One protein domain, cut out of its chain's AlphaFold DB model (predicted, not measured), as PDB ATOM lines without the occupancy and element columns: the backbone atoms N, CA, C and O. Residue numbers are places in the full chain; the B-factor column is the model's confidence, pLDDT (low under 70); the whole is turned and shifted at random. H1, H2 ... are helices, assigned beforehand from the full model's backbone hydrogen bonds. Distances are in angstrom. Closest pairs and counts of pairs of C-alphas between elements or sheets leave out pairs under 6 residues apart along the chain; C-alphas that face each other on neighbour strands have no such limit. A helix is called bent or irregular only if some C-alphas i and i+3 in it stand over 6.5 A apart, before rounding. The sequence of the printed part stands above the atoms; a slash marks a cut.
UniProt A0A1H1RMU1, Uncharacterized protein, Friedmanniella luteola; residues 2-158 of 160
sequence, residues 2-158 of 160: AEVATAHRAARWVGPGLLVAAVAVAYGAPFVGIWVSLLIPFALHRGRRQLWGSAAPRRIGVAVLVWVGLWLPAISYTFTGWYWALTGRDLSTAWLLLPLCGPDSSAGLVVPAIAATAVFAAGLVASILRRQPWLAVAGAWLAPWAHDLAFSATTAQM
ATOM      1  N   ALA A   2     281.613 301.174 347.516       58.03
ATOM      2  CA  ALA A   2     281.920 301.735 346.190       58.03
ATOM      3  C   ALA A   2     282.815 300.835 345.298       58.03
ATOM      4  O   ALA A   2     282.653 300.842 344.082       58.03
ATOM      5  N   GLU A   3     283.694 300.010 345.880       55.47
ATOM      6  CA  GLU A   3     284.603 299.118 345.126       55.47
ATOM      7  C   GLU A   3     283.915 297.936 344.422       55.47
ATOM      8  O   GLU A   3     284.407 297.439 343.414       55.47
ATOM      9  N   VAL A   4     282.748 297.489 344.899       57.22
ATOM     10  CA  VAL A   4     282.038 296.351 344.280       57.22
ATOM     11  C   VAL A   4     281.342 296.778 342.976       57.22
ATOM     12  O   VAL A   4     281.196 295.991 342.042       57.22
ATOM     13  N   ALA A   5     280.967 298.057 342.862       57.53
ATOM     14  CA  ALA A   5     280.280 298.596 341.689       57.53
ATOM     15  C   ALA A   5     281.214 298.840 340.485       57.53
ATOM     16  O   ALA A   5     280.764 298.796 339.335       57.53
ATOM     17  N   THR A   6     282.509 299.077 340.716       57.47
ATOM     18  CA  THR A   6     283.513 299.268 339.654       57.47
ATOM     19  C   THR A   6     283.933 297.944 339.011       57.47
ATOM     20  O   THR A   6     284.067 297.886 337.787       57.47
ATOM     21  N   ALA A   7     284.023 296.857 339.785       56.66
ATOM     22  CA  ALA A   7     284.355 295.522 339.276       56.66
ATOM     23  C   ALA A   7     283.318 294.986 338.264       56.66
ATOM     24  O   ALA A   7     283.680 294.437 337.221       56.66
ATOM     25  N   HIS A   8     282.021 295.225 338.502       55.84
ATOM     26  CA  HIS A   8     280.959 294.801 337.580       55.84
ATOM     27  C   HIS A   8     280.922 295.583 336.258       55.84
ATOM     28  O   HIS A   8     280.503 295.034 335.236       55.84
ATOM     29  N   ARG A   9     281.377 296.845 336.238       56.69
ATOM     30  CA  ARG A   9     281.491 297.609 334.984       56.69
ATOM     31  C   ARG A   9     282.658 297.123 334.136       56.69
ATOM     32  O   ARG A   9     282.483 297.010 332.930       56.69
ATOM     33  N   ALA A  10     283.796 296.782 334.743       54.47
ATOM     34  CA  ALA A  10     284.947 296.244 334.015       54.47
ATOM     35  C   ALA A  10     284.623 294.888 333.357       54.47
ATOM     36  O   ALA A  10     284.881 294.707 332.170       54.47
ATOM     37  N   ALA A  11     283.953 293.976 334.073       56.44
ATOM     38  CA  ALA A  11     283.589 292.655 333.550       56.44
ATOM     39  C   ALA A  11     282.636 292.701 332.334       56.44
ATOM     40  O   ALA A  11     282.719 291.842 331.457       56.44
ATOM     41  N   ARG A  12     281.772 293.725 332.229       60.72
ATOM     42  CA  ARG A  12     280.847 293.900 331.089       60.72
ATOM     43  C   ARG A  12     281.543 294.208 329.762       60.72
ATOM     44  O   ARG A  12     280.970 293.925 328.716       60.72
ATOM     45  N   TRP A  13     282.755 294.760 329.797       56.28
ATOM     46  CA  TRP A  13     283.508 295.138 328.594       56.28
ATOM     47  C   TRP A  13     284.565 294.109 328.180       56.28
ATOM     48  O   TRP A  13     284.980 294.097 327.024       56.28
ATOM     49  N   VAL A  14     284.950 293.200 329.081       60.84
ATOM     50  CA  VAL A  14     285.940 292.147 328.792       60.84
ATOM     51  C   VAL A  14     285.402 291.125 327.784       60.84
ATOM     52  O   VAL A  14     286.125 290.741 326.870       60.84
ATOM     53  N   GLY A  15     284.126 290.738 327.886       67.06
ATOM     54  CA  GLY A  15     283.488 289.798 326.949       67.06
ATOM     55  C   GLY A  15     283.438 290.303 325.495       67.06
ATOM     56  O   GLY A  15     283.969 289.633 324.609       67.06
ATOM     57  N   PRO A  16     282.871 291.497 325.230       73.69
ATOM     58  CA  PRO A  16     282.868 292.083 323.890       73.69
ATOM     59  C   PRO A  16     284.280 292.403 323.385       73.69
ATOM     60  O   PRO A  16     284.563 292.199 322.209       73.69
ATOM     61  N   GLY A  17     285.181 292.867 324.262       71.06
ATOM     62  CA  GLY A  17     286.561 293.193 323.897       71.06
ATOM     63  C   GLY A  17     287.364 291.976 323.434       71.06
ATOM     64  O   GLY A  17     288.044 292.047 322.413       71.06
ATOM     65  N   LEU A  18     287.236 290.839 324.128       70.38
ATOM     66  CA  LEU A  18     287.848 289.573 323.709       70.38
ATOM     67  C   LEU A  18     287.271 289.067 322.386       70.38
ATOM     68  O   LEU A  18     288.021 288.571 321.552       70.38
ATOM     69  N   LEU A  19     285.964 289.230 322.168       71.38
ATOM     70  CA  LEU A  19     285.315 288.817 320.925       71.38
ATOM     71  C   LEU A  19     285.772 289.680 319.741       71.38
ATOM     72  O   LEU A  19     286.136 289.143 318.699       71.38
ATOM     73  N   VAL A  20     285.853 291.002 319.915       71.19
ATOM     74  CA  VAL A  20     286.399 291.916 318.900       71.19
ATOM     75  C   VAL A  20     287.874 291.625 318.631       71.19
ATOM     76  O   VAL A  20     288.277 291.605 317.472       71.19
ATOM     77  N   ALA A  21     288.676 291.348 319.662       67.88
ATOM     78  CA  ALA A  21     290.075 290.967 319.489       67.88
ATOM     79  C   ALA A  21     290.215 289.633 318.740       67.88
ATOM     80  O   ALA A  21     291.019 289.539 317.817       67.88
ATOM     81  N   ALA A  22     289.409 288.624 319.077       66.50
ATOM     82  CA  ALA A  22     289.404 287.336 318.390       66.50
ATOM     83  C   ALA A  22     289.010 287.481 316.913       66.50
ATOM     84  O   ALA A  22     289.684 286.935 316.043       66.50
ATOM     85  N   VAL A  23     287.978 288.277 316.620       65.69
ATOM     86  CA  VAL A  23     287.564 288.603 315.249       65.69
ATOM     87  C   VAL A  23     288.672 289.371 314.525       65.69
ATOM     88  O   VAL A  23     289.060 288.993 313.427       65.69
ATOM     89  N   ALA A  24     289.258 290.397 315.140       65.06
ATOM     90  CA  ALA A  24     290.336 291.175 314.534       65.06
ATOM     91  C   ALA A  24     291.578 290.320 314.234       65.06
ATOM     92  O   ALA A  24     292.187 290.480 313.180       65.06
ATOM     93  N   VAL A  25     291.939 289.385 315.116       64.31
ATOM     94  CA  VAL A  25     293.034 288.434 314.882       64.31
ATOM     95  C   VAL A  25     292.675 287.463 313.759       64.31
ATOM     96  O   VAL A  25     293.489 287.259 312.863       64.31
ATOM     97  N   ALA A  26     291.461 286.910 313.760       58.00
ATOM     98  CA  ALA A  26     291.014 285.971 312.733       58.00
ATOM     99  C   ALA A  26     290.980 286.609 311.333       58.00
ATOM    100  O   ALA A  26     291.424 285.992 310.366       58.00
ATOM    101  N   TYR A  27     290.532 287.863 311.229       58.56
ATOM    102  CA  TYR A  27     290.496 288.611 309.968       58.56
ATOM    103  C   TYR A  27     291.837 289.257 309.601       58.56
ATOM    104  O   TYR A  27     292.120 289.447 308.421       58.56
ATOM    105  N   GLY A  28     292.675 289.597 310.582       56.72
ATOM    106  CA  GLY A  28     293.973 290.235 310.364       56.72
ATOM    107  C   GLY A  28     295.090 289.249 310.019       56.72
ATOM    108  O   GLY A  28     295.967 289.575 309.221       56.72
ATOM    109  N   ALA A  29     295.059 288.033 310.569       58.22
ATOM    110  CA  ALA A  29     296.098 287.021 310.367       58.22
ATOM    111  C   ALA A  29     296.371 286.651 308.891       58.22
ATOM    112  O   ALA A  29     297.549 286.554 308.541       58.22
ATOM    113  N   PRO A  30     295.371 286.509 307.996       55.97
ATOM    114  CA  PRO A  30     295.619 286.250 306.575       55.97
ATOM    115  C   PRO A  30     296.335 287.418 305.906       55.97
ATOM    116  O   PRO A  30     297.318 287.213 305.203       55.97
ATOM    117  N   PHE A  31     295.910 288.656 306.187       64.69
ATOM    118  CA  PHE A  31     296.593 289.845 305.681       64.69
ATOM    119  C   PHE A  31     298.046 289.877 306.149       64.69
ATOM    120  O   PHE A  31     298.947 290.101 305.343       64.69
ATOM    121  N   VAL A  32     298.298 289.582 307.426       66.56
ATOM    122  CA  VAL A  32     299.663 289.456 307.954       66.56
ATOM    123  C   VAL A  32     300.428 288.342 307.234       66.56
ATOM    124  O   VAL A  32     301.575 288.558 306.860       66.56
ATOM    125  N   GLY A  33     299.810 287.191 306.961       66.75
ATOM    126  CA  GLY A  33     300.411 286.091 306.200       66.75
ATOM    127  C   GLY A  33     300.812 286.480 304.772       66.75
ATOM    128  O   GLY A  33     301.911 286.140 304.323       66.75
ATOM    129  N   ILE A  34     299.983 287.265 304.081       69.19
ATOM    130  CA  ILE A  34     300.291 287.835 302.760       69.19
ATOM    131  C   ILE A  34     301.514 288.753 302.854       69.19
ATOM    132  O   ILE A  34     302.478 288.589 302.108       69.19
ATOM    133  N   TRP A  35     301.522 289.688 303.805       73.81
ATOM    134  CA  TRP A  35     302.650 290.602 303.989       73.81
ATOM    135  C   TRP A  35     303.935 289.860 304.363       73.81
ATOM    136  O   TRP A  35     304.989 290.116 303.785       73.81
ATOM    137  N   VAL A  36     303.858 288.889 305.273       73.44
ATOM    138  CA  VAL A  36     305.002 288.062 305.678       73.44
ATOM    139  C   VAL A  36     305.532 287.255 304.494       73.44
ATOM    140  O   VAL A  36     306.743 287.221 304.278       73.44
ATOM    141  N   SER A  37     304.662 286.656 303.682       71.31
ATOM    142  CA  SER A  37     305.087 285.871 302.518       71.31
ATOM    143  C   SER A  37     305.651 286.726 301.376       71.31
ATOM    144  O   SER A  37     306.571 286.280 300.687       71.31
ATOM    145  N   LEU A  38     305.210 287.979 301.223       79.06
ATOM    146  CA  LEU A  38     305.849 288.972 300.345       79.06
ATOM    147  C   LEU A  38     307.252 289.365 300.827       79.06
ATOM    148  O   LEU A  38     308.116 289.686 300.010       79.06
ATOM    149  N   LEU A  39     307.513 289.303 302.134       82.38
ATOM    150  CA  LEU A  39     308.825 289.594 302.713       82.38
ATOM    151  C   LEU A  39     309.806 288.415 302.623       82.38
ATOM    152  O   LEU A  39     311.016 288.645 302.671       82.38
ATOM    153  N   ILE A  40     309.334 287.176 302.433       80.06
ATOM    154  CA  ILE A  40     310.181 285.973 302.291       80.06
ATOM    155  C   ILE A  40     311.301 286.149 301.248       80.06
ATOM    156  O   ILE A  40     312.456 285.902 301.601       80.06
ATOM    157  N   PRO A  41     311.054 286.586 299.996       79.31
ATOM    158  CA  PRO A  41     312.127 286.735 299.013       79.31
ATOM    159  C   PRO A  41     313.174 287.774 299.435       79.31
ATOM    160  O   PRO A  41     314.368 287.552 299.224       79.31
ATOM    161  N   PHE A  42     312.762 288.866 300.088       83.00
ATOM    162  CA  PHE A  42     313.680 289.879 300.616       83.00
ATOM    163  C   PHE A  42     314.505 289.340 301.787       83.00
ATOM    164  O   PHE A  42     315.724 289.536 301.826       83.00
ATOM    165  N   ALA A  43     313.868 288.617 302.709       83.12
ATOM    166  CA  ALA A  43     314.521 287.984 303.849       83.12
ATOM    167  C   ALA A  43     315.531 286.917 303.398       83.12
ATOM    168  O   ALA A  43     316.685 286.947 303.826       83.12
ATOM    169  N   LEU A  44     315.148 286.040 302.465       80.88
ATOM    170  CA  LEU A  44     316.035 285.033 301.876       80.88
ATOM    171  C   LEU A  44     317.190 285.677 301.105       80.88
ATOM    172  O   LEU A  44     318.325 285.217 301.204       80.88
ATOM    173  N   HIS A  45     316.937 286.760 300.365       81.44
ATOM    174  CA  HIS A  45     317.987 287.473 299.643       81.44
ATOM    175  C   HIS A  45     319.006 288.113 300.595       81.44
ATOM    176  O   HIS A  45     320.215 287.946 300.404       81.44
ATOM    177  N   ARG A  46     318.530 288.804 301.640       83.88
ATOM    178  CA  ARG A  46     319.374 289.459 302.650       83.88
ATOM    179  C   ARG A  46     320.144 288.436 303.490       83.88
ATOM    180  O   ARG A  46     321.341 288.605 303.709       83.88
ATOM    181  N   GLY A  47     319.483 287.350 303.887       80.94
ATOM    182  CA  GLY A  47     320.050 286.260 304.679       80.94
ATOM    183  C   GLY A  47     320.917 285.278 303.889       80.94
ATOM    184  O   GLY A  47     321.608 284.467 304.499       80.94
ATOM    185  N   ARG A  48     320.956 285.339 302.548       81.62
ATOM    186  CA  ARG A  48     321.577 284.291 301.709       81.62
ATOM    187  C   ARG A  48     323.009 283.933 302.105       81.62
ATOM    188  O   ARG A  48     323.389 282.771 302.048       81.62
ATOM    189  N   ARG A  49     323.813 284.940 302.475       79.25
ATOM    190  CA  ARG A  49     325.229 284.747 302.824       79.25
ATOM    191  C   ARG A  49     325.373 284.013 304.153       79.25
ATOM    192  O   ARG A  49     326.308 283.239 304.302       79.25
ATOM    193  N   GLN A  50     324.451 284.243 305.085       83.31
ATOM    194  CA  GLN A  50     324.402 283.540 306.365       83.31
ATOM    195  C   GLN A  50     323.814 282.133 306.201       83.31
ATOM    196  O   GLN A  50     324.347 281.187 306.767       83.31
ATOM    197  N   LEU A  51     322.769 281.982 305.380       78.19
ATOM    198  CA  LEU A  51     322.047 280.718 305.198       78.19
ATOM    199  C   LEU A  51     322.815 279.698 304.343       78.19
ATOM    200  O   LEU A  51     322.830 278.514 304.663       78.19
ATOM    201  N   TRP A  52     323.466 280.142 303.265       79.81
ATOM    202  CA  TRP A  52     324.092 279.248 302.278       79.81
ATOM    203  C   TRP A  52     325.582 279.543 302.029       79.81
ATOM    204  O   TRP A  52     326.217 278.892 301.199       79.81
ATOM    205  N   GLY A  53     326.174 280.490 302.761       78.62
ATOM    206  CA  GLY A  53     327.598 280.820 302.664       78.62
ATOM    207  C   GLY A  53     327.993 281.561 301.380       78.62
ATOM    208  O   GLY A  53     327.167 282.133 300.668       78.62
ATOM    209  N   SER A  54     329.294 281.566 301.077       73.06
ATOM    210  CA  SER A  54     329.875 282.209 299.883       73.06
ATOM    211  C   SER A  54     329.559 281.475 298.574       73.06
ATOM    212  O   SER A  54     329.593 282.095 297.514       73.06
ATOM    213  N   ALA A  55     329.208 280.187 298.657       62.38
ATOM    214  CA  ALA A  55     328.798 279.350 297.529       62.38
ATOM    215  C   ALA A  55     327.328 279.558 297.118       62.38
ATOM    216  O   ALA A  55     326.859 278.944 296.159       62.38
ATOM    217  N   ALA A  56     326.590 280.422 297.825       61.25
ATOM    218  CA  ALA A  56     325.207 280.721 297.498       61.25
ATOM    219  C   ALA A  56     325.104 281.258 296.055       61.25
ATOM    220  O   ALA A  56     325.790 282.234 295.716       61.25
ATOM    221  N   PRO A  57     324.239 280.685 295.197       61.97
ATOM    222  CA  PRO A  57     324.052 281.188 293.849       61.97
ATOM    223  C   PRO A  57     323.668 282.667 293.925       61.97
ATOM    224  O   PRO A  57     322.734 283.060 294.623       61.97
ATOM    225  N   ARG A  58     324.394 283.518 293.187       62.97
ATOM    226  CA  ARG A  58     324.168 284.976 293.176       62.97
ATOM    227  C   ARG A  58     322.754 285.376 292.733       62.97
ATOM    228  O   ARG A  58     322.388 286.541 292.873       62.97
ATOM    229  N   ARG A  59     321.981 284.438 292.188       63.25
ATOM    230  CA  ARG A  59     320.758 284.696 291.440       63.25
ATOM    231  C   ARG A  59     319.553 284.821 292.371       63.25
ATOM    232  O   ARG A  59     319.190 283.883 293.073       63.25
ATOM    233  N   ILE A  60     318.893 285.974 292.267       73.25
ATOM    234  CA  ILE A  60     317.534 286.273 292.755       73.25
ATOM    235  C   ILE A  60     316.529 285.164 292.371       73.25
ATOM    236  O   ILE A  60     315.559 284.940 293.086       73.25
ATOM    237  N   GLY A  61     316.822 284.404 291.309       79.88
ATOM    238  CA  GLY A  61     316.006 283.298 290.814       79.88
ATOM    239  C   GLY A  61     315.594 282.250 291.853       79.88
ATOM    240  O   GLY A  61     314.470 281.788 291.773       79.88
ATOM    241  N   VAL A  62     316.417 281.905 292.854       81.31
ATOM    242  CA  VAL A  62     315.989 280.934 293.892       81.31
ATOM    243  C   VAL A  62     314.879 281.518 294.762       81.31
ATOM    244  O   VAL A  62     313.872 280.861 294.989       81.31
ATOM    245  N   ALA A  63     315.046 282.754 295.234       79.50
ATOM    246  CA  ALA A  63     314.042 283.421 296.059       79.50
ATOM    247  C   ALA A  63     312.732 283.613 295.280       79.50
ATOM    248  O   ALA A  63     311.656 283.382 295.823       79.50
ATOM    249  N   VAL A  64     312.838 283.957 293.991       83.31
ATOM    250  CA  VAL A  64     311.687 284.033 293.084       83.31
ATOM    251  C   VAL A  64     311.050 282.660 292.888       83.31
ATOM    252  O   VAL A  64     309.839 282.565 292.972       83.31
ATOM    253  N   LEU A  65     311.818 281.586 292.695       85.31
ATOM    254  CA  LEU A  65     311.276 280.228 292.534       85.31
ATOM    255  C   LEU A  65     310.592 279.700 293.796       85.31
ATOM    256  O   LEU A  65     309.592 278.997 293.679       85.31
ATOM    257  N   VAL A  66     311.108 280.031 294.983       82.69
ATOM    258  CA  VAL A  66     310.434 279.755 296.261       82.69
ATOM    259  C   VAL A  66     309.117 280.522 296.326       82.69
ATOM    260  O   VAL A  66     308.083 279.932 296.623       82.69
ATOM    261  N   TRP A  67     309.145 281.819 296.013       83.50
ATOM    262  CA  TRP A  67     307.956 282.667 296.048       83.50
ATOM    263  C   TRP A  67     306.895 282.197 295.048       83.50
ATOM    264  O   TRP A  67     305.746 282.006 295.422       83.50
ATOM    265  N   VAL A  68     307.297 281.914 293.807       84.75
ATOM    266  CA  VAL A  68     306.438 281.348 292.760       84.75
ATOM    267  C   VAL A  68     305.924 279.973 293.178       84.75
ATOM    268  O   VAL A  68     304.738 279.734 293.048       84.75
ATOM    269  N   GLY A  69     306.746 279.084 293.735       78.75
ATOM    270  CA  GLY A  69     306.272 277.774 294.201       78.75
ATOM    271  C   GLY A  69     305.178 277.870 295.265       78.75
ATOM    272  O   GLY A  69     304.225 277.097 295.244       78.75
ATOM    273  N   LEU A  70     305.293 278.859 296.154       76.31
ATOM    274  CA  LEU A  70     304.318 279.114 297.209       76.31
ATOM    275  C   LEU A  70     303.032 279.771 296.673       76.31
ATOM    276  O   LEU A  70     301.935 279.405 297.082       76.31
ATOM    277  N   TRP A  71     303.167 280.743 295.764       76.69
ATOM    278  CA  TRP A  71     302.070 281.613 295.325       76.69
ATOM    279  C   TRP A  71     301.412 281.209 294.008       76.69
ATOM    280  O   TRP A  71     300.232 281.485 293.824       76.69
ATOM    281  N   LEU A  72     302.130 280.571 293.085       77.81
ATOM    282  CA  LEU A  72     301.602 280.174 291.777       77.81
ATOM    283  C   LEU A  72     300.347 279.304 291.903       77.81
ATOM    284  O   LEU A  72     299.391 279.605 291.192       77.81
ATOM    285  N   PRO A  73     300.274 278.308 292.810       67.88
ATOM    286  CA  PRO A  73     299.047 277.542 293.003       67.88
ATOM    287  C   PRO A  73     297.885 278.431 293.474       67.88
ATOM    288  O   PRO A  73     296.779 278.312 292.951       67.88
ATOM    289  N   ALA A  74     298.151 279.388 294.373       67.31
ATOM    290  CA  ALA A  74     297.141 280.303 294.919       67.31
ATOM    291  C   ALA A  74     296.619 281.273 293.862       67.31
ATOM    292  O   ALA A  74     295.414 281.491 293.739       67.31
ATOM    293  N   ILE A  75     297.532 281.815 293.056       68.31
ATOM    294  CA  ILE A  75     297.217 282.681 291.925       68.31
ATOM    295  C   ILE A  75     296.442 281.879 290.879       68.31
ATOM    296  O   ILE A  75     295.398 282.339 290.431       68.31
ATOM    297  N   SER A  76     296.884 280.665 290.530       65.69
ATOM    298  CA  SER A  76     296.141 279.827 289.589       65.69
ATOM    299  C   SER A  76     294.729 279.568 290.095       65.69
ATOM    300  O   SER A  76     293.792 279.891 289.390       65.69
ATOM    301  N   TYR A  77     294.545 279.158 291.348       61.50
ATOM    302  CA  TYR A  77     293.217 278.905 291.899       61.50
ATOM    303  C   TYR A  77     292.317 280.157 291.896       61.50
ATOM    304  O   TYR A  77     291.142 280.077 291.549       61.50
ATOM    305  N   THR A  78     292.877 281.331 292.210       60.69
ATOM    306  CA  THR A  78     292.129 282.602 292.234       60.69
ATOM    307  C   THR A  78     291.690 283.052 290.838       60.69
ATOM    308  O   THR A  78     290.601 283.600 290.678       60.69
ATOM    309  N   PHE A  79     292.530 282.847 289.820       60.28
ATOM    310  CA  PHE A  79     292.283 283.346 288.462       60.28
ATOM    311  C   PHE A  79     291.720 282.292 287.508       60.28
ATOM    312  O   PHE A  79     291.168 282.643 286.465       60.28
ATOM    313  N   THR A  80     291.821 281.007 287.841       56.88
ATOM    314  CA  THR A  80     291.303 279.916 287.025       56.88
ATOM    315  C   THR A  80     290.268 279.109 287.805       56.88
ATOM    316  O   THR A  80     290.541 278.045 288.351       56.88
ATOM    317  N   GLY A  81     288.995 279.511 287.681       56.59
ATOM    318  CA  GLY A  81     287.861 278.585 287.875       56.59
ATOM    319  C   GLY A  81     287.974 277.307 287.011       56.59
ATOM    320  O   GLY A  81     287.276 276.323 287.226       56.59
ATOM    321  N   TRP A  82     288.916 277.300 286.061       54.22
ATOM    322  CA  TRP A  82     289.348 276.163 285.259       54.22
ATOM    323  C   TRP A  82     289.892 274.982 286.076       54.22
ATOM    324  O   TRP A  82     289.691 273.842 285.667       54.22
ATOM    325  N   TYR A  83     290.561 275.210 287.215       58.56
ATOM    326  CA  TYR A  83     291.093 274.101 288.019       58.56
ATOM    327  C   TYR A  83     289.963 273.250 288.617       58.56
ATOM    328  O   TYR A  83     289.979 272.018 288.509       58.56
ATOM    329  N   TRP A  84     288.943 273.923 289.159       58.31
ATOM    330  CA  TRP A  84     287.707 273.291 289.611       58.31
ATOM    331  C   TRP A  84     287.010 272.553 288.460       58.31
ATOM    332  O   TRP A  84     286.646 271.389 288.605       58.31
ATOM    333  N   ALA A  85     286.920 273.181 287.283       57.50
ATOM    334  CA  ALA A  85     286.315 272.569 286.099       57.50
ATOM    335  C   ALA A  85     287.049 271.306 285.597       57.50
ATOM    336  O   ALA A  85     286.416 270.434 285.008       57.50
ATOM    337  N   LEU A  86     288.365 271.197 285.810       60.12
ATOM    338  CA  LEU A  86     289.177 270.070 285.330       60.12
ATOM    339  C   LEU A  86     289.276 268.914 286.323       60.12
ATOM    340  O   LEU A  86     289.371 267.762 285.909       60.12
ATOM    341  N   THR A  87     289.310 269.211 287.619       62.19
ATOM    342  CA  THR A  87     289.610 268.195 288.640       62.19
ATOM    343  C   THR A  87     288.443 267.903 289.568       62.19
ATOM    344  O   THR A  87     288.486 266.902 290.281       62.19
ATOM    345  N   GLY A  88     287.412 268.757 289.583       63.97
ATOM    346  CA  GLY A  88     286.324 268.690 290.561       63.97
ATOM    347  C   GLY A  88     286.812 268.813 292.008       63.97
ATOM    348  O   GLY A  88     286.111 268.388 292.923       63.97
ATOM    349  N   ARG A  89     288.039 269.315 292.214       59.03
ATOM    350  CA  ARG A  89     288.684 269.453 293.520       59.03
ATOM    351  C   ARG A  89     289.095 270.891 293.758       59.03
ATOM    352  O   ARG A  89     289.688 271.542 292.897       59.03
ATOM    353  N   ASP A  90     288.829 271.353 294.970       59.09
ATOM    354  CA  ASP A  90     289.282 272.646 295.441       59.09
ATOM    355  C   ASP A  90     290.716 272.493 295.932       59.09
ATOM    356  O   ASP A  90     290.957 272.208 297.104       59.09
ATOM    357  N   LEU A  91     291.696 272.705 295.044       53.69
ATOM    358  CA  LEU A  91     293.072 272.969 295.477       53.69
ATOM    359  C   LEU A  91     293.144 274.387 296.035       53.69
ATOM    360  O   LEU A  91     293.735 275.309 295.473       53.69
ATOM    361  N   SER A  92     292.496 274.553 297.179       55.12
ATOM    362  CA  SER A  92     292.524 275.771 297.953       55.12
ATOM    363  C   SER A  92     293.930 275.914 298.519       55.12
ATOM    364  O   SER A  92     294.246 275.416 299.587       55.12
ATOM    365  N   THR A  93     294.796 276.619 297.796       51.88
ATOM    366  CA  THR A  93     295.845 277.436 298.433       51.88
ATOM    367  C   THR A  93     295.277 278.774 298.899       51.88
ATOM    368  O   THR A  93     295.998 279.643 299.380       51.88
ATOM    369  N   ALA A  94     293.949 278.903 298.852       51.41
ATOM    370  CA  ALA A  94     293.208 279.944 299.515       51.41
ATOM    371  C   ALA A  94     293.455 279.951 301.035       51.41
ATOM    372  O   ALA A  94     293.213 280.978 301.630       51.41
ATOM    373  N   TRP A  95     294.058 278.943 301.676       53.38
ATOM    374  CA  TRP A  95     294.547 279.088 303.064       53.38
ATOM    375  C   TRP A  95     295.604 280.198 303.256       53.38
ATOM    376  O   TRP A  95     295.788 280.677 304.372       53.38
ATOM    377  N   LEU A  96     296.289 280.636 302.189       53.31
ATOM    378  CA  LEU A  96     297.174 281.811 302.211       53.31
ATOM    379  C   LEU A  96     296.415 283.150 302.120       53.31
ATOM    380  O   LEU A  96     296.996 284.187 302.431       53.31
ATOM    381  N   LEU A  97     295.152 283.147 301.676       51.69
ATOM    382  CA  LEU A  97     294.380 284.342 301.287       51.69
ATOM    383  C   LEU A  97     293.044 284.470 302.038       51.69
ATOM    384  O   LEU A  97     292.718 285.530 302.564       51.69
ATOM    385  N   LEU A  98     292.265 283.394 302.079       50.28
ATOM    386  CA  LEU A  98     291.008 283.256 302.787       50.28
ATOM    387  C   LEU A  98     291.238 282.752 304.218       50.28
ATOM    388  O   LEU A  98     291.784 281.665 304.425       50.28
ATOM    389  N   PRO A  99     290.799 283.526 305.221       46.34
ATOM    390  CA  PRO A  99     290.900 283.113 306.603       46.34
ATOM    391  C   PRO A  99     290.103 281.842 306.889       46.34
ATOM    392  O   PRO A  99     289.040 281.598 306.320       46.34
ATOM    393  N   LEU A 100     290.563 281.155 307.932       48.69
ATOM    394  CA  LEU A 100     289.887 280.157 308.766       48.69
ATOM    395  C   LEU A 100     288.542 280.633 309.389       48.69
ATOM    396  O   LEU A 100     288.120 280.118 310.419       48.69
ATOM    397  N   CYS A 101     287.867 281.622 308.799       42.16
ATOM    398  CA  CYS A 101     286.674 282.304 309.307       42.16
ATOM    399  C   CYS A 101     285.352 281.642 308.877       42.16
ATOM    400  O   CYS A 101     284.333 282.322 308.767       42.16
ATOM    401  N   GLY A 102     285.343 280.331 308.643       42.53
ATOM    402  CA  GLY A 102     284.102 279.562 308.608       42.53
ATOM    403  C   GLY A 102     283.746 279.125 310.034       42.53
ATOM    404  O   GLY A 102     284.518 278.344 310.595       42.53
ATOM    405  N   PRO A 103     282.632 279.593 310.635       41.34
ATOM    406  CA  PRO A 103     282.258 279.243 312.011       41.34
ATOM    407  C   PRO A 103     282.081 277.730 312.239       41.34
ATOM    408  O   PRO A 103     282.233 277.286 313.370       41.34
ATOM    409  N   ASP A 104     281.896 276.944 311.171       47.91
ATOM    410  CA  ASP A 104     281.654 275.497 311.248       47.91
ATOM    411  C   ASP A 104     282.735 274.620 310.570       47.91
ATOM    412  O   ASP A 104     282.634 273.397 310.592       47.91
ATOM    413  N   SER A 105     283.793 275.196 309.973       51.72
ATOM    414  CA  SER A 105     284.748 274.442 309.123       51.72
ATOM    415  C   SER A 105     286.238 274.678 309.406       51.72
ATOM    416  O   SER A 105     287.098 274.109 308.730       51.72
ATOM    417  N   SER A 106     286.576 275.472 310.425       53.81
ATOM    418  CA  SER A 106     287.968 275.843 310.720       53.81
ATOM    419  C   SER A 106     288.872 274.638 311.022       53.81
ATOM    420  O   SER A 106     289.991 274.580 310.516       53.81
ATOM    421  N   ALA A 107     288.387 273.620 311.743       56.97
ATOM    422  CA  ALA A 107     289.182 272.431 312.071       56.97
ATOM    423  C   ALA A 107     289.643 271.641 310.828       56.97
ATOM    424  O   ALA A 107     290.779 271.165 310.792       56.97
ATOM    425  N   GLY A 108     288.800 271.566 309.789       63.16
ATOM    426  CA  GLY A 108     289.110 270.866 308.536       63.16
ATOM    427  C   GLY A 108     290.179 271.558 307.684       63.16
ATOM    428  O   GLY A 108     290.786 270.922 306.829       63.16
ATOM    429  N   LEU A 109     290.450 272.843 307.936       67.69
ATOM    430  CA  LEU A 109     291.435 273.643 307.201       67.69
ATOM    431  C   LEU A 109     292.742 273.855 307.985       67.69
ATOM    432  O   LEU A 109     293.793 274.063 307.380       67.69
ATOM    433  N   VAL A 110     292.712 273.746 309.320       73.81
ATOM    434  CA  VAL A 110     293.910 273.885 310.168       73.81
ATOM    435  C   VAL A 110     294.919 272.767 309.909       73.81
ATOM    436  O   VAL A 110     296.099 273.046 309.706       73.81
ATOM    437  N   VAL A 111     294.481 271.503 309.916       78.88
ATOM    438  CA  VAL A 111     295.388 270.351 309.760       78.88
ATOM    439  C   VAL A 111     296.133 270.401 308.414       78.88
ATOM    440  O   VAL A 111     297.365 270.296 308.417       78.88
ATOM    441  N   PRO A 112     295.457 270.658 307.278       79.06
ATOM    442  CA  PRO A 112     296.123 270.854 305.991       79.06
ATOM    443  C   PRO A 112     297.106 272.026 305.957       79.06
ATOM    444  O   PRO A 112     298.210 271.889 305.422       79.06
ATOM    445  N   ALA A 113     296.757 273.162 306.568       75.12
ATOM    446  CA  ALA A 113     297.641 274.324 306.642       75.12
ATOM    447  C   ALA A 113     298.916 274.034 307.455       75.12
ATOM    448  O   ALA A 113     300.019 274.432 307.060       75.12
ATOM    449  N   ILE A 114     298.797 273.288 308.559       80.38
ATOM    450  CA  ILE A 114     299.945 272.846 309.363       80.38
ATOM    451  C   ILE A 114     300.834 271.907 308.543       80.38
ATOM    452  O   ILE A 114     302.052 272.092 308.529       80.38
ATOM    453  N   ALA A 115     300.251 270.941 307.826       84.19
ATOM    454  CA  ALA A 115     300.999 270.007 306.985       84.19
ATOM    455  C   ALA A 115     301.807 270.736 305.896       84.19
ATOM    456  O   ALA A 115     303.006 270.494 305.740       84.19
ATOM    457  N   ALA A 116     301.184 271.689 305.199       83.12
ATOM    458  CA  ALA A 116     301.845 272.518 304.192       83.12
ATOM    459  C   ALA A 116     303.011 273.324 304.782       83.12
ATOM    460  O   ALA A 116     304.126 273.317 304.249       83.12
ATOM    461  N   THR A 117     302.769 273.974 305.924       81.38
ATOM    462  CA  THR A 117     303.776 274.775 306.632       81.38
ATOM    463  C   THR A 117     304.948 273.910 307.091       81.38
ATOM    464  O   THR A 117     306.102 274.308 306.931       81.38
ATOM    465  N   ALA A 118     304.677 272.709 307.606       86.50
ATOM    466  CA  ALA A 118     305.699 271.764 308.041       86.50
ATOM    467  C   ALA A 118     306.583 271.297 306.876       86.50
ATOM    468  O   ALA A 118     307.804 271.264 307.019       86.50
ATOM    469  N   VAL A 119     306.000 271.000 305.709       90.50
ATOM    470  CA  VAL A 119     306.761 270.607 304.511       90.50
ATOM    471  C   VAL A 119     307.637 271.753 304.002       90.50
ATOM    472  O   VAL A 119     308.819 271.541 303.712       90.50
ATOM    473  N   PHE A 120     307.109 272.979 303.962       86.12
ATOM    474  CA  PHE A 120     307.909 274.152 303.607       86.12
ATOM    475  C   PHE A 120     309.053 274.386 304.607       86.12
ATOM    476  O   PHE A 120     310.207 274.548 304.200       86.12
ATOM    477  N   ALA A 121     308.760 274.342 305.910       88.50
ATOM    478  CA  ALA A 121     309.750 274.513 306.970       88.50
ATOM    479  C   ALA A 121     310.832 273.425 306.922       88.50
ATOM    480  O   ALA A 121     312.016 273.738 307.032       88.50
ATOM    481  N   ALA A 122     310.458 272.167 306.685       91.44
ATOM    482  CA  ALA A 122     311.397 271.063 306.524       91.44
ATOM    483  C   ALA A 122     312.330 271.286 305.325       91.44
ATOM    484  O   ALA A 122     313.544 271.129 305.456       91.44
ATOM    485  N   GLY A 123     311.792 271.723 304.180       90.06
ATOM    486  CA  GLY A 123     312.593 272.084 303.006       90.06
ATOM    487  C   GLY A 123     313.559 273.239 303.284       90.06
ATOM    488  O   GLY A 123     314.726 273.182 302.890       90.06
ATOM    489  N   LEU A 124     313.112 274.259 304.023       85.69
ATOM    490  CA  LEU A 124     313.941 275.392 304.432       85.69
ATOM    491  C   LEU A 124     315.068 274.961 305.383       85.69
ATOM    492  O   LEU A 124     316.230 275.290 305.151       85.69
ATOM    493  N   VAL A 125     314.753 274.186 306.422       91.88
ATOM    494  CA  VAL A 125     315.737 273.672 307.386       91.88
ATOM    495  C   VAL A 125     316.751 272.770 306.684       91.88
ATOM    496  O   VAL A 125     317.956 272.958 306.849       91.88
ATOM    497  N   ALA A 126     316.296 271.847 305.832       91.62
ATOM    498  CA  ALA A 126     317.174 270.989 305.040       91.62
ATOM    499  C   ALA A 126     318.086 271.808 304.113       91.62
ATOM    500  O   ALA A 126     319.276 271.506 303.981       91.62
ATOM    501  N   SER A 127     317.553 272.879 303.518       88.62
ATOM    502  CA  SER A 127     318.311 273.814 302.691       88.62
ATOM    503  C   SER A 127     319.442 274.497 303.455       88.62
ATOM    504  O   SER A 127     320.551 274.601 302.926       88.62
ATOM    505  N   ILE A 128     319.187 274.923 304.692       87.12
ATOM    506  CA  ILE A 128     320.180 275.563 305.562       87.12
ATOM    507  C   ILE A 128     321.245 274.545 305.985       87.12
ATOM    508  O   ILE A 128     322.437 274.785 305.792       87.12
ATOM    509  N   LEU A 129     320.825 273.378 306.487       91.44
ATOM    510  CA  LEU A 129     321.729 272.331 306.977       91.44
ATOM    511  C   LEU A 129     322.675 271.823 305.887       91.44
ATOM    512  O   LEU A 129     323.866 271.643 306.131       91.44
ATOM    513  N   ARG A 130     322.164 271.615 304.669       90.06
ATOM    514  CA  ARG A 130     322.963 271.121 303.537       90.06
ATOM    515  C   ARG A 130     323.581 272.233 302.694       90.06
ATOM    516  O   ARG A 130     324.263 271.933 301.720       90.06
ATOM    517  N   ARG A 131     323.333 273.504 303.035       86.81
ATOM    518  CA  ARG A 131     323.694 274.687 302.230       86.81
ATOM    519  C   ARG A 131     323.254 274.576 300.761       86.81
ATOM    520  O   ARG A 131     323.930 275.056 299.855       86.81
ATOM    521  N   GLN A 132     322.113 273.932 300.523       88.88
ATOM    522  CA  GLN A 132     321.580 273.654 299.193       88.88
ATOM    523  C   GLN A 132     320.270 274.426 298.984       88.88
ATOM    524  O   GLN A 132     319.222 274.002 299.473       88.88
ATOM    525  N   PRO A 133     320.284 275.554 298.252       84.25
ATOM    526  CA  PRO A 133     319.120 276.436 298.107       84.25
ATOM    527  C   PRO A 133     317.930 275.771 297.404       84.25
ATOM    528  O   PRO A 133     316.783 276.134 297.648       84.25
ATOM    529  N   TRP A 134     318.189 274.779 296.548       88.19
ATOM    530  CA  TRP A 134     317.145 274.079 295.802       88.19
ATOM    531  C   TRP A 134     316.194 273.285 296.712       88.19
ATOM    532  O   TRP A 134     315.031 273.124 296.362       88.19
ATOM    533  N   LEU A 135     316.638 272.852 297.899       89.62
ATOM    534  CA  LEU A 135     315.789 272.136 298.860       89.62
ATOM    535  C   LEU A 135     314.650 273.016 299.395       89.62
ATOM    536  O   LEU A 135     313.544 272.526 299.607       89.62
ATOM    537  N   ALA A 136     314.892 274.322 299.547       86.62
ATOM    538  CA  ALA A 136     313.850 275.270 299.930       86.62
ATOM    539  C   ALA A 136     312.828 275.456 298.798       86.62
ATOM    540  O   ALA A 136     311.633 275.557 299.060       86.62
ATOM    541  N   VAL A 137     313.290 275.452 297.541       87.94
ATOM    542  CA  VAL A 137     312.409 275.475 296.363       87.94
ATOM    543  C   VAL A 137     311.553 274.213 296.339       87.94
ATOM    544  O   VAL A 137     310.337 274.316 296.272       87.94
ATOM    545  N   ALA A 138     312.158 273.031 296.477       90.81
ATOM    546  CA  ALA A 138     311.421 271.771 296.515       90.81
ATOM    547  C   ALA A 138     310.361 271.762 297.630       90.81
ATOM    548  O   ALA A 138     309.209 271.433 297.367       90.81
ATOM    549  N   GLY A 139     310.709 272.206 298.843       89.12
ATOM    550  CA  GLY A 139     309.753 272.329 299.947       89.12
ATOM    551  C   GLY A 139     308.595 273.282 299.642       89.12
ATOM    552  O   GLY A 139     307.444 272.946 299.904       89.12
ATOM    553  N   ALA A 140     308.876 274.441 299.039       85.88
ATOM    554  CA  ALA A 140     307.845 275.406 298.650       85.88
ATOM    555  C   ALA A 140     306.889 274.847 297.589       85.88
ATOM    556  O   ALA A 140     305.688 275.059 297.680       85.88
ATOM    557  N   TRP A 141     307.414 274.099 296.618       88.62
ATOM    558  CA  TRP A 141     306.617 273.470 295.564       88.62
ATOM    559  C   TRP A 141     305.835 272.244 296.047       88.62
ATOM    560  O   TRP A 141     304.796 271.931 295.474       88.62
ATOM    561  N   LEU A 142     306.307 271.554 297.090       88.69
ATOM    562  CA  LEU A 142     305.628 270.399 297.687       88.69
ATOM    563  C   LEU A 142     304.571 270.787 298.730       88.69
ATOM    564  O   LEU A 142     303.635 270.021 298.950       88.69
ATOM    565  N   ALA A 143     304.678 271.961 299.356       86.25
ATOM    566  CA  ALA A 143     303.733 272.416 300.376       86.25
ATOM    567  C   ALA A 143     302.251 272.430 299.920       86.25
ATOM    568  O   ALA A 143     301.409 271.947 300.679       86.25
ATOM    569  N   PRO A 144     301.898 272.884 298.700       80.75
ATOM    570  CA  PRO A 144     300.525 272.811 298.189       80.75
ATOM    571  C   PRO A 144     299.997 271.375 298.083       80.75
ATOM    572  O   PRO A 144     298.843 271.114 298.405       80.75
ATOM    573  N   TRP A 145     300.848 270.428 297.682       84.56
ATOM    574  CA  TRP A 145     300.477 269.013 297.597       84.56
ATOM    575  C   TRP A 145     300.272 268.402 298.977       84.56
ATOM    576  O   TRP A 145     299.335 267.639 299.186       84.56
ATOM    577  N   ALA A 146     301.121 268.761 299.941       86.19
ATOM    578  CA  ALA A 146     300.955 268.339 301.325       86.19
ATOM    579  C   ALA A 146     299.636 268.850 301.921       86.19
ATOM    580  O   ALA A 146     298.968 268.107 302.638       86.19
ATOM    581  N   HIS A 147     299.240 270.081 301.580       83.81
ATOM    582  CA  HIS A 147     297.925 270.614 301.924       83.81
ATOM    583  C   HIS A 147     296.800 269.751 301.334       83.81
ATOM    584  O   HIS A 147     295.935 269.289 302.069       83.81
ATOM    585  N   ASP A 148     296.819 269.507 300.021       81.44
ATOM    586  CA  ASP A 148     295.772 268.747 299.320       81.44
ATOM    587  C   ASP A 148     295.628 267.308 299.846       81.44
ATOM    588  O   ASP A 148     294.519 266.829 300.096       81.44
ATOM    589  N   LEU A 149     296.756 266.635 300.102       85.06
ATOM    590  CA  LEU A 149     296.780 265.289 300.677       85.06
ATOM    591  C   LEU A 149     296.201 265.262 302.092       85.06
ATOM    592  O   LEU A 149     295.387 264.394 302.407       85.06
ATOM    593  N   ALA A 150     296.591 266.215 302.940       85.38
ATOM    594  CA  ALA A 150     296.060 266.324 304.293       85.38
ATOM    595  C   ALA A 150     294.560 266.651 304.281       85.38
ATOM    596  O   ALA A 150     293.802 266.044 305.034       85.38
ATOM    597  N   PHE A 151     294.118 267.541 303.389       81.12
ATOM    598  CA  PHE A 151     292.709 267.898 303.234       81.12
ATOM    599  C   PHE A 151     291.870 266.689 302.795       81.12
ATOM    600  O   PHE A 151     290.841 266.382 303.403       81.12
ATOM    601  N   SER A 152     292.358 265.941 301.803       82.19
ATOM    602  CA  SER A 152     291.735 264.698 301.330       82.19
ATOM    603  C   SER A 152     291.656 263.636 302.434       82.19
ATOM    604  O   SER A 152     290.642 262.957 302.572       82.19
ATOM    605  N   ALA A 153     292.700 263.511 303.260       83.69
ATOM    606  CA  ALA A 153     292.713 262.572 304.379       83.69
ATOM    607  C   ALA A 153     291.703 262.957 305.473       83.69
ATOM    608  O   ALA A 153     291.005 262.090 305.994       83.69
ATOM    609  N   THR A 154     291.588 264.249 305.797       79.75
ATOM    610  CA  THR A 154     290.639 264.728 306.816       79.75
ATOM    611  C   THR A 154     289.183 264.639 306.370       79.75
ATOM    612  O   THR A 154     288.321 264.308 307.177       79.75
ATOM    613  N   THR A 155     288.889 264.888 305.091       74.56
ATOM    614  CA  THR A 155     287.519 264.783 304.560       74.56
ATOM    615  C   THR A 155     287.061 263.331 304.447       74.56
ATOM    616  O   THR A 155     285.914 263.036 304.774       74.56
ATOM    617  N   ALA A 156     287.958 262.406 304.090       71.62
ATOM    618  CA  ALA A 156     287.657 260.974 304.077       71.62
ATOM    619  C   ALA A 156     287.210 260.440 305.453       71.62
ATOM    620  O   ALA A 156     286.377 259.542 305.514       71.62
ATOM    621  N   GLN A 157     287.714 261.010 306.552       68.31
ATOM    622  CA  GLN A 157     287.345 260.605 307.913       68.31
ATOM    623  C   GLN A 157     285.962 261.090 308.366       68.31
ATOM    624  O   GLN A 157     285.448 260.560 309.342       68.31
ATOM    625  N   MET A 158     285.353 262.076 307.698       61.78
ATOM    626  CA  MET A 158     284.033 262.603 308.085       61.78
ATOM    627  C   MET A 158     282.860 261.841 307.450       61.78
ATOM    628  O   MET A 158     281.712 262.079 307.813       61.78
TER     629      MET A 158
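This is residues 2 to 158 of the 160 residues of an uncharacterized protein of Friedmanniella luteola (UniProt A0A1H1RMU1). A long kinked helix, H1, sticks out as an arm with residues 2 to 22 and crosses H2 on a body where H5a packs between H2 and H4. Printed are 157 residues with five named helices, H1 to H5, all helix; loose, radius of gyration of the C-alphas 20.3 A, spans 71 by 42 by 28 A.

H1, residues 2 to 52, runs 64.9 A from C-alpha 2 at (281.920, 301.735, 346.190). H2 is 61 to 79, H3 81 to 87, H4 106 to 129. H5, residues 134 to 156, one helix by its hydrogen bonds, is bent, C-alphas 141 and 144 being 6.7 A apart; its arms are H5a, residues 134 to 141, and H5b, residues 144 to 156, which ends at C-alpha 156 at (287.657, 260.974, 304.077).

H1, with residues 37 to 45 alone, touches H2 at a steep tilt of 54 degrees; closest C-alphas Pro 41 and Ala 63, 4.8 A. H4 and H5a form a hairpin; closest C-alphas Gly 123 and Gly 139, 4.2 A. O i to N i+4 pairs are all within hydrogen-bond range in H3, H5a and H5b, 33 of 47 in H1, 13 of 15 in H2, 18 of 20 in H4.

The printed part has no cut. The link H3 to H4 is long. pLDDT is under 70 in 72 residues, among them 73 to 109.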